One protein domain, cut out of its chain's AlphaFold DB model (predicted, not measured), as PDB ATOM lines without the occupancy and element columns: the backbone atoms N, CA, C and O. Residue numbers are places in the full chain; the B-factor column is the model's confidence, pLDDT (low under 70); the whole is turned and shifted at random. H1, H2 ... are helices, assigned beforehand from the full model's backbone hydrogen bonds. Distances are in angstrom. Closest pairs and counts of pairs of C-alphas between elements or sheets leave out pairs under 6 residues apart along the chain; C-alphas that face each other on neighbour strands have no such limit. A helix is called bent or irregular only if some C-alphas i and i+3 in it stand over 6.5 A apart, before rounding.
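AT A GLANCE: This is residues 11 to 61 of the 200 residues of the protein "PF07611 domain protein" of Leptospira interrogans serovar Pyrogenes str. 200701872 (UniProt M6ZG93). H1 sticks out at one end of a stretched link, and at the link's other end H2 and H3 form a small, loose body. The 51 printed residues hold three named helices, H1, H2 and H3, and no named strand: all helix. The whole is loose, radius of gyration of the C-alphas 13.4 A, and only just elongated, spanning 39 by 26 by 17 A.

HOW THE PARTS SIT: H1, residues 11 to 21, is apart from both H2, residues 31 to 39, and H3, residues 48 to 59. H2 and H3 are near each other, their closest C-alphas 8.4 A apart. Every O i to N i+4 pair is within hydrogen-bond range in H1 and H2, 6 of 8 in H3.

IN THESE COORDINATES: H1 begins at C-alpha 11 (115.003, 130.056, 155.472) and is 15.1 A long; H2 is 12.2 A. H3, 16.8 A, ends at C-alpha 59 (119.568, 111.964, 184.585) and is irregular: C-alphas 49 and 52 are 7.5 A apart.

THE WHOLE: The C-alphas farthest apart, of Glu 11 and Gln 39, are 40.3 A apart. Residues 11 to 24 and 56 to 61 stand free. The printed part has no cut, and both links are short. pLDDT is under 70 at residues 22 to 29 and 52 to 61.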
ATOM      1  N   GLU A  11     113.702 130.539 155.006       85.44
ATOM      2  CA  GLU A  11     115.003 130.056 155.472       85.44
ATOM      3  C   GLU A  11     114.871 129.099 156.659       85.44
ATOM      4  O   GLU A  11     115.474 128.027 156.648       85.44
ATOM      5  N   ASP A  12     114.005 129.400 157.632       83.81
ATOM      6  CA  ASP A  12     113.762 128.497 158.762       83.81
ATOM      7  C   ASP A  12     113.074 127.204 158.318       83.81
ATOM      8  O   ASP A  12     113.439 126.118 158.763       83.81
ATOM      9  N   ARG A  13     112.113 127.279 157.389       86.69
ATOM     10  CA  ARG A  13     111.478 126.084 156.807       86.69
ATOM     11  C   ARG A  13     112.478 125.218 156.058       86.69
ATOM     12  O   ARG A  13     112.453 123.997 156.202       86.69
ATOM     13  N   LYS A  14     113.355 125.839 155.270       86.19
ATOM     14  CA  LYS A  14     114.437 125.167 154.552       86.19
ATOM     15  C   LYS A  14     115.394 124.513 155.538       86.19
ATOM     16  O   LYS A  14     115.713 123.345 155.359       86.19
ATOM     17  N   LYS A  15     115.792 125.212 156.603       82.00
ATOM     18  CA  LYS A  15     116.630 124.652 157.667       82.00
ATOM     19  C   LYS A  15     115.958 123.456 158.340       82.00
ATOM     20  O   LYS A  15     116.557 122.394 158.384       82.00
ATOM     21  N   LEU A  16     114.691 123.573 158.744       81.06
ATOM     22  CA  LEU A  16     113.912 122.468 159.319       81.06
ATOM     23  C   LEU A  16     113.801 121.264 158.373       81.06
ATOM     24  O   LEU A  16     113.789 120.118 158.822       81.06
ATOM     25  N   PHE A  17     113.693 121.509 157.069       82.38
ATOM     26  CA  PHE A  17     113.665 120.461 156.053       82.38
ATOM     27  C   PHE A  17     115.035 119.793 155.880       82.38
ATOM     28  O   PHE A  17     115.126 118.566 155.887       82.38
ATOM     29  N   LEU A  18     116.108 120.581 155.792       80.31
ATOM     30  CA  LEU A  18     117.479 120.077 155.703       80.31
ATOM     31  C   LEU A  18     117.884 119.312 156.970       80.31
ATOM     32  O   LEU A  18     118.477 118.245 156.857       80.31
ATOM     33  N   ASP A  19     117.467 119.770 158.151       74.25
ATOM     34  CA  ASP A  19     117.657 119.082 159.436       74.25
ATOM     35  C   ASP A  19     116.933 117.725 159.502       74.25
ATOM     36  O   ASP A  19     117.248 116.893 160.355       74.25
ATOM     37  N   ARG A  20     115.952 117.474 158.625       72.88
ATOM     38  CA  ARG A  20     115.309 116.158 158.486       72.88
ATOM     39  C   ARG A  20     115.989 115.270 157.457       72.88
ATOM     40  O   ARG A  20     116.018 114.061 157.651       72.88
ATOM     41  N   LEU A  21     116.500 115.848 156.372       72.94
ATOM     42  CA  LEU A  21     117.114 115.093 155.279       72.94
ATOM     43  C   LEU A  21     118.587 114.752 155.520       72.94
ATOM     44  O   LEU A  21     119.027 113.668 155.155       72.94
ATOM     45  N   PHE A  22     119.345 115.678 156.106       61.19
ATOM     46  CA  PHE A  22     120.809 115.625 156.167       61.19
ATOM     47  C   PHE A  22     121.365 115.584 157.592       61.19
ATOM     48  O   PHE A  22     122.579 115.662 157.781       61.19
ATOM     49  N   ALA A  23     120.517 115.439 158.614       57.00
ATOM     50  CA  ALA A  23     121.014 115.275 159.971       57.00
ATOM     51  C   ALA A  23     121.651 113.889 160.147       57.00
ATOM     52  O   ALA A  23     120.968 112.892 160.383       57.00
ATOM     53  N   VAL A  24     122.985 113.839 160.100       54.47
ATOM     54  CA  VAL A  24     123.763 112.708 160.617       54.47
ATOM     55  C   VAL A  24     123.661 112.748 162.140       54.47
ATOM     56  O   VAL A  24     124.457 113.386 162.827       54.47
ATOM     57  N   ARG A  25     122.622 112.114 162.685       59.34
ATOM     58  CA  ARG A  25     122.443 111.993 164.134       59.34
ATOM     59  C   ARG A  25     123.147 110.735 164.611       59.34
ATOM     60  O   ARG A  25     122.892 109.641 164.111       59.34
ATOM     61  N   ARG A  26     124.000 110.874 165.625       53.12
ATOM     62  CA  ARG A  26     124.475 109.725 166.400       53.12
ATOM     63  C   ARG A  26     123.294 109.217 167.226       53.12
ATOM     64  O   ARG A  26     123.025 109.730 168.307       53.12
ATOM     65  N   ILE A  27     122.545 108.270 166.672       59.09
ATOM     66  CA  ILE A  27     121.423 107.649 167.368       59.09
ATOM     67  C   ILE A  27     122.000 106.674 168.394       59.09
ATOM     68  O   ILE A  27     122.553 105.639 168.032       59.09
ATOM     69  N   ASN A  28     121.865 107.007 169.676       62.59
ATOM     70  CA  ASN A  28     122.067 106.052 170.759       62.59
ATOM     71  C   ASN A  28     120.711 105.392 171.055       62.59
ATOM     72  O   ASN A  28     119.793 106.089 171.497       62.59
ATOM     73  N   PRO A  29     120.524 104.090 170.788       65.69
ATOM     74  CA  PRO A  29     119.256 103.425 171.061       65.69
ATOM     75  C   PRO A  29     119.031 103.276 172.576       65.69
ATOM     76  O   PRO A  29     119.735 102.521 173.243       65.69
ATOM     77  N   ASP A  30     118.023 103.961 173.123       75.56
ATOM     78  CA  ASP A  30     117.501 103.682 174.467       75.56
ATOM     79  C   ASP A  30     116.533 102.491 174.392       75.56
ATOM     80  O   ASP A  30     115.322 102.642 174.197       75.56
ATOM     81  N   LEU A  31     117.093 101.284 174.507       81.38
ATOM     82  CA  LEU A  31     116.336 100.029 174.463       81.38
ATOM     83  C   LEU A  31     115.328  99.915 175.615       81.38
ATOM     84  O   LEU A  31     114.281  99.290 175.457       81.38
ATOM     85  N   LYS A  32     115.603 100.541 176.765       81.31
ATOM     86  CA  LYS A  32     114.706 100.510 177.923       81.31
ATOM     87  C   LYS A  32     113.453 101.340 177.654       81.31
ATOM     88  O   LYS A  32     112.346 100.863 177.909       81.31
ATOM     89  N   LEU A  33     113.612 102.549 177.112       80.62
ATOM     90  CA  LEU A  33     112.488 103.395 176.708       80.62
ATOM     91  C   LEU A  33     111.687 102.747 175.574       80.62
ATOM     92  O   LEU A  33     110.459 102.729 175.642       80.62
ATOM     93  N   PHE A  34     112.365 102.157 174.586       84.94
ATOM     94  CA  PHE A  34     111.718 101.423 173.497       84.94
ATOM     95  C   PHE A  34     110.829 100.286 174.021       84.94
ATOM     96  O   PHE A  34     109.636 100.245 173.721       84.94
ATOM     97  N   ILE A  35     111.380  99.400 174.861       87.00
ATOM     98  CA  ILE A  35     110.641  98.264 175.435       87.00
ATOM     99  C   ILE A  35     109.466  98.758 176.283       87.00
ATOM    100  O   ILE A  35     108.364  98.226 176.167       87.00
ATOM    101  N   LYS A  36     109.663  99.807 177.090       85.25
ATOM    102  CA  LYS A  36     108.588 100.402 177.892       85.25
ATOM    103  C   LYS A  36     107.444 100.918 177.011       85.25
ATOM    104  O   LYS A  36     106.288 100.592 177.259       85.25
ATOM    105  N   ARG A  37     107.746 101.673 175.949       86.44
ATOM    106  CA  ARG A  37     106.732 102.186 175.009       86.44
ATOM    107  C   ARG A  37     106.037 101.071 174.239       86.44
ATOM    108  O   ARG A  37     104.835 101.167 173.995       86.44
ATOM    109  N   PHE A  38     106.760 100.007 173.903       89.75
ATOM    110  CA  PHE A  38     106.185  98.801 173.317       89.75
ATOM    111  C   PHE A  38     105.175  98.138 174.270       89.75
ATOM    112  O   PHE A  38     104.036  97.895 173.875       89.75
ATOM    113  N   GLN A  39     105.546  97.929 175.538       93.00
ATOM    114  CA  GLN A  39     104.666  97.361 176.572       93.00
ATOM    115  C   GLN A  39     103.427  98.231 176.834       93.00
ATOM    116  O   GLN A  39     102.328  97.711 177.007       93.00
ATOM    117  N   GLU A  40     103.583  99.556 176.807       93.38
ATOM    118  CA  GLU A  40     102.496 100.525 176.996       93.38
ATOM    119  C   GLU A  40     101.602 100.714 175.755       93.38
ATOM    120  O   GLU A  40     100.660 101.504 175.806       93.38
ATOM    121  N   LYS A  41     101.878 100.024 174.636       92.00
ATOM    122  CA  LYS A  41     101.219 100.231 173.326       92.00
ATOM    123  C   LYS A  41     101.337 101.673 172.797       92.00
ATOM    124  O   LYS A  41     100.486 102.138 172.046       92.00
ATOM    125  N   LYS A  42     102.419 102.367 173.157       89.75
ATOM    126  CA  LYS A  42     102.742 103.757 172.781       89.75
ATOM    127  C   LYS A  42     103.987 103.842 171.898       89.75
ATOM    128  O   LYS A  42     104.741 104.808 171.967       89.75
ATOM    129  N   LEU A  43     104.242 102.819 171.077       86.44
ATOM    130  CA  LEU A  43     105.457 102.758 170.256       86.44
ATOM    131  C   LEU A  43     105.550 103.916 169.250       86.44
ATOM    132  O   LEU A  43     106.643 104.382 168.959       86.44
ATOM    133  N   SER A  44     104.412 104.434 168.780       86.56
ATOM    134  CA  SER A  44     104.347 105.616 167.909       86.56
ATOM    135  C   SER A  44     104.843 106.909 168.569       86.56
ATOM    136  O   SER A  44     105.093 107.882 167.868       86.56
ATOM    137  N   GLU A  45     104.965 106.942 169.901       82.06
ATOM    138  CA  GLU A  45     105.538 108.065 170.655       82.06
ATOM    139  C   GLU A  45     107.062 107.932 170.837       82.06
ATOM    140  O   GLU A  45     107.692 108.838 171.381       82.06
ATOM    141  N   TYR A  46     107.666 106.805 170.439       81.25
ATOM    142  CA  TYR A  46     109.111 106.614 170.519       81.25
ATOM    143  C   TYR A  46     109.798 107.215 169.294       81.25
ATOM    144  O   TYR A  46     109.658 106.707 168.183       81.25
ATOM    145  N   ASP A  47     110.595 108.256 169.519       79.81
ATOM    146  CA  ASP A  47     111.496 108.806 168.514       79.81
ATOM    147  C   ASP A  47     112.942 108.733 169.041       79.81
ATOM    148  O   ASP A  47     113.306 109.454 169.980       79.81
ATOM    149  N   PRO A  48     113.784 107.853 168.458       76.00
ATOM    150  CA  PRO A  48     115.149 107.647 168.921       76.00
ATOM    151  C   PRO A  48     116.035 108.887 168.739       76.00
ATOM    152  O   PRO A  48     117.106 108.967 169.344       76.00
ATOM    153  N   ALA A  49     115.596 109.870 167.947       72.75
ATOM    154  CA  ALA A  49     116.291 111.133 167.767       72.75
ATOM    155  C   ALA A  49     116.308 111.999 169.038       72.75
ATOM    156  O   ALA A  49     117.171 112.870 169.138       72.75
ATOM    157  N   PHE A  50     115.417 111.739 170.001       72.62
ATOM    158  CA  PHE A  50     115.378 112.419 171.300       72.62
ATOM    159  C   PHE A  50     116.005 111.601 172.435       72.62
ATOM    160  O   PHE A  50     115.991 112.052 173.575       72.62
ATOM    161  N   ASN A  51     116.557 110.406 172.186       73.38
ATOM    162  CA  ASN A  51     117.075 109.547 173.264       73.38
ATOM    163  C   ASN A  51     118.172 110.224 174.100       73.38
ATOM    164  O   ASN A  51     118.217 110.043 175.314       73.38
ATOM    165  N   THR A  52     119.042 111.022 173.475       67.00
ATOM    166  CA  THR A  52     120.074 111.787 174.193       67.00
ATOM    167  C   THR A  52     119.446 112.844 175.099       67.00
ATOM    168  O   THR A  52     119.845 112.972 176.256       67.00
ATOM    169  N   ASP A  53     118.420 113.541 174.614       65.31
ATOM    170  CA  ASP A  53     117.695 114.549 175.386       65.31
ATOM    171  C   ASP A  53     116.910 113.890 176.525       65.31
ATOM    172  O   ASP A  53     116.994 114.335 177.663       65.31
ATOM    173  N   TYR A  54     116.239 112.763 176.268       67.00
ATOM    174  CA  TYR A  54     115.587 111.949 177.294       67.00
ATOM    175  C   TYR A  54     116.572 111.429 178.331       67.00
ATOM    176  O   TYR A  54     116.239 111.407 179.510       67.00
ATOM    177  N   MET A  55     117.779 111.027 177.937       65.50
ATOM    178  CA  MET A  55     118.820 110.621 178.875       65.50
ATOM    179  C   MET A  55     119.219 111.794 179.773       65.50
ATOM    180  O   MET A  55     119.258 111.628 180.988       65.50
ATOM    181  N   VAL A  56     119.466 112.981 179.211       62.91
ATOM    182  CA  VAL A  56     119.798 114.187 179.987       62.91
ATOM    183  C   VAL A  56     118.640 114.579 180.909       62.91
ATOM    184  O   VAL A  56     118.854 114.783 182.103       62.91
ATOM    185  N   LEU A  57     117.409 114.595 180.396       63.53
ATOM    186  CA  LEU A  57     116.198 114.869 181.165       63.53
ATOM    187  C   LEU A  57     115.984 113.825 182.267       63.53
ATOM    188  O   LEU A  57     115.665 114.198 183.384       63.53
ATOM    189  N   ASN A  58     116.212 112.536 182.018       65.81
ATOM    190  CA  ASN A  58     116.072 111.479 183.024       65.81
ATOM    191  C   ASN A  58     117.177 111.549 184.086       65.81
ATOM    192  O   ASN A  58     116.886 111.428 185.276       65.81
ATOM    193  N   LEU A  59     118.430 111.779 183.677       65.56
ATOM    194  CA  LEU A  59     119.568 111.964 184.585       65.56
ATOM    195  C   LEU A  59     119.355 113.159 185.513       65.56
ATOM    196  O   LEU A  59     119.784 113.131 186.664       65.56
ATOM    197  N   LYS A  60     118.696 114.202 185.009       57.00
ATOM    198  CA  LYS A  60     118.417 115.433 185.744       57.00
ATOM    199  C   LYS A  60     116.979 115.532 186.255       57.00
ATOM    200  O   LYS A  60     116.611 116.566 186.783       57.00
ATOM    201  N   ARG A  61     116.151 114.490 186.106       59.50
ATOM    202  CA  ARG A  61     114.708 114.495 186.441       59.50
ATOM    203  C   ARG A  61     113.919 115.689 185.869       59.50
ATOM    204  O   ARG A  61     112.952 116.142 186.470       59.50
TER     205      ARG A  61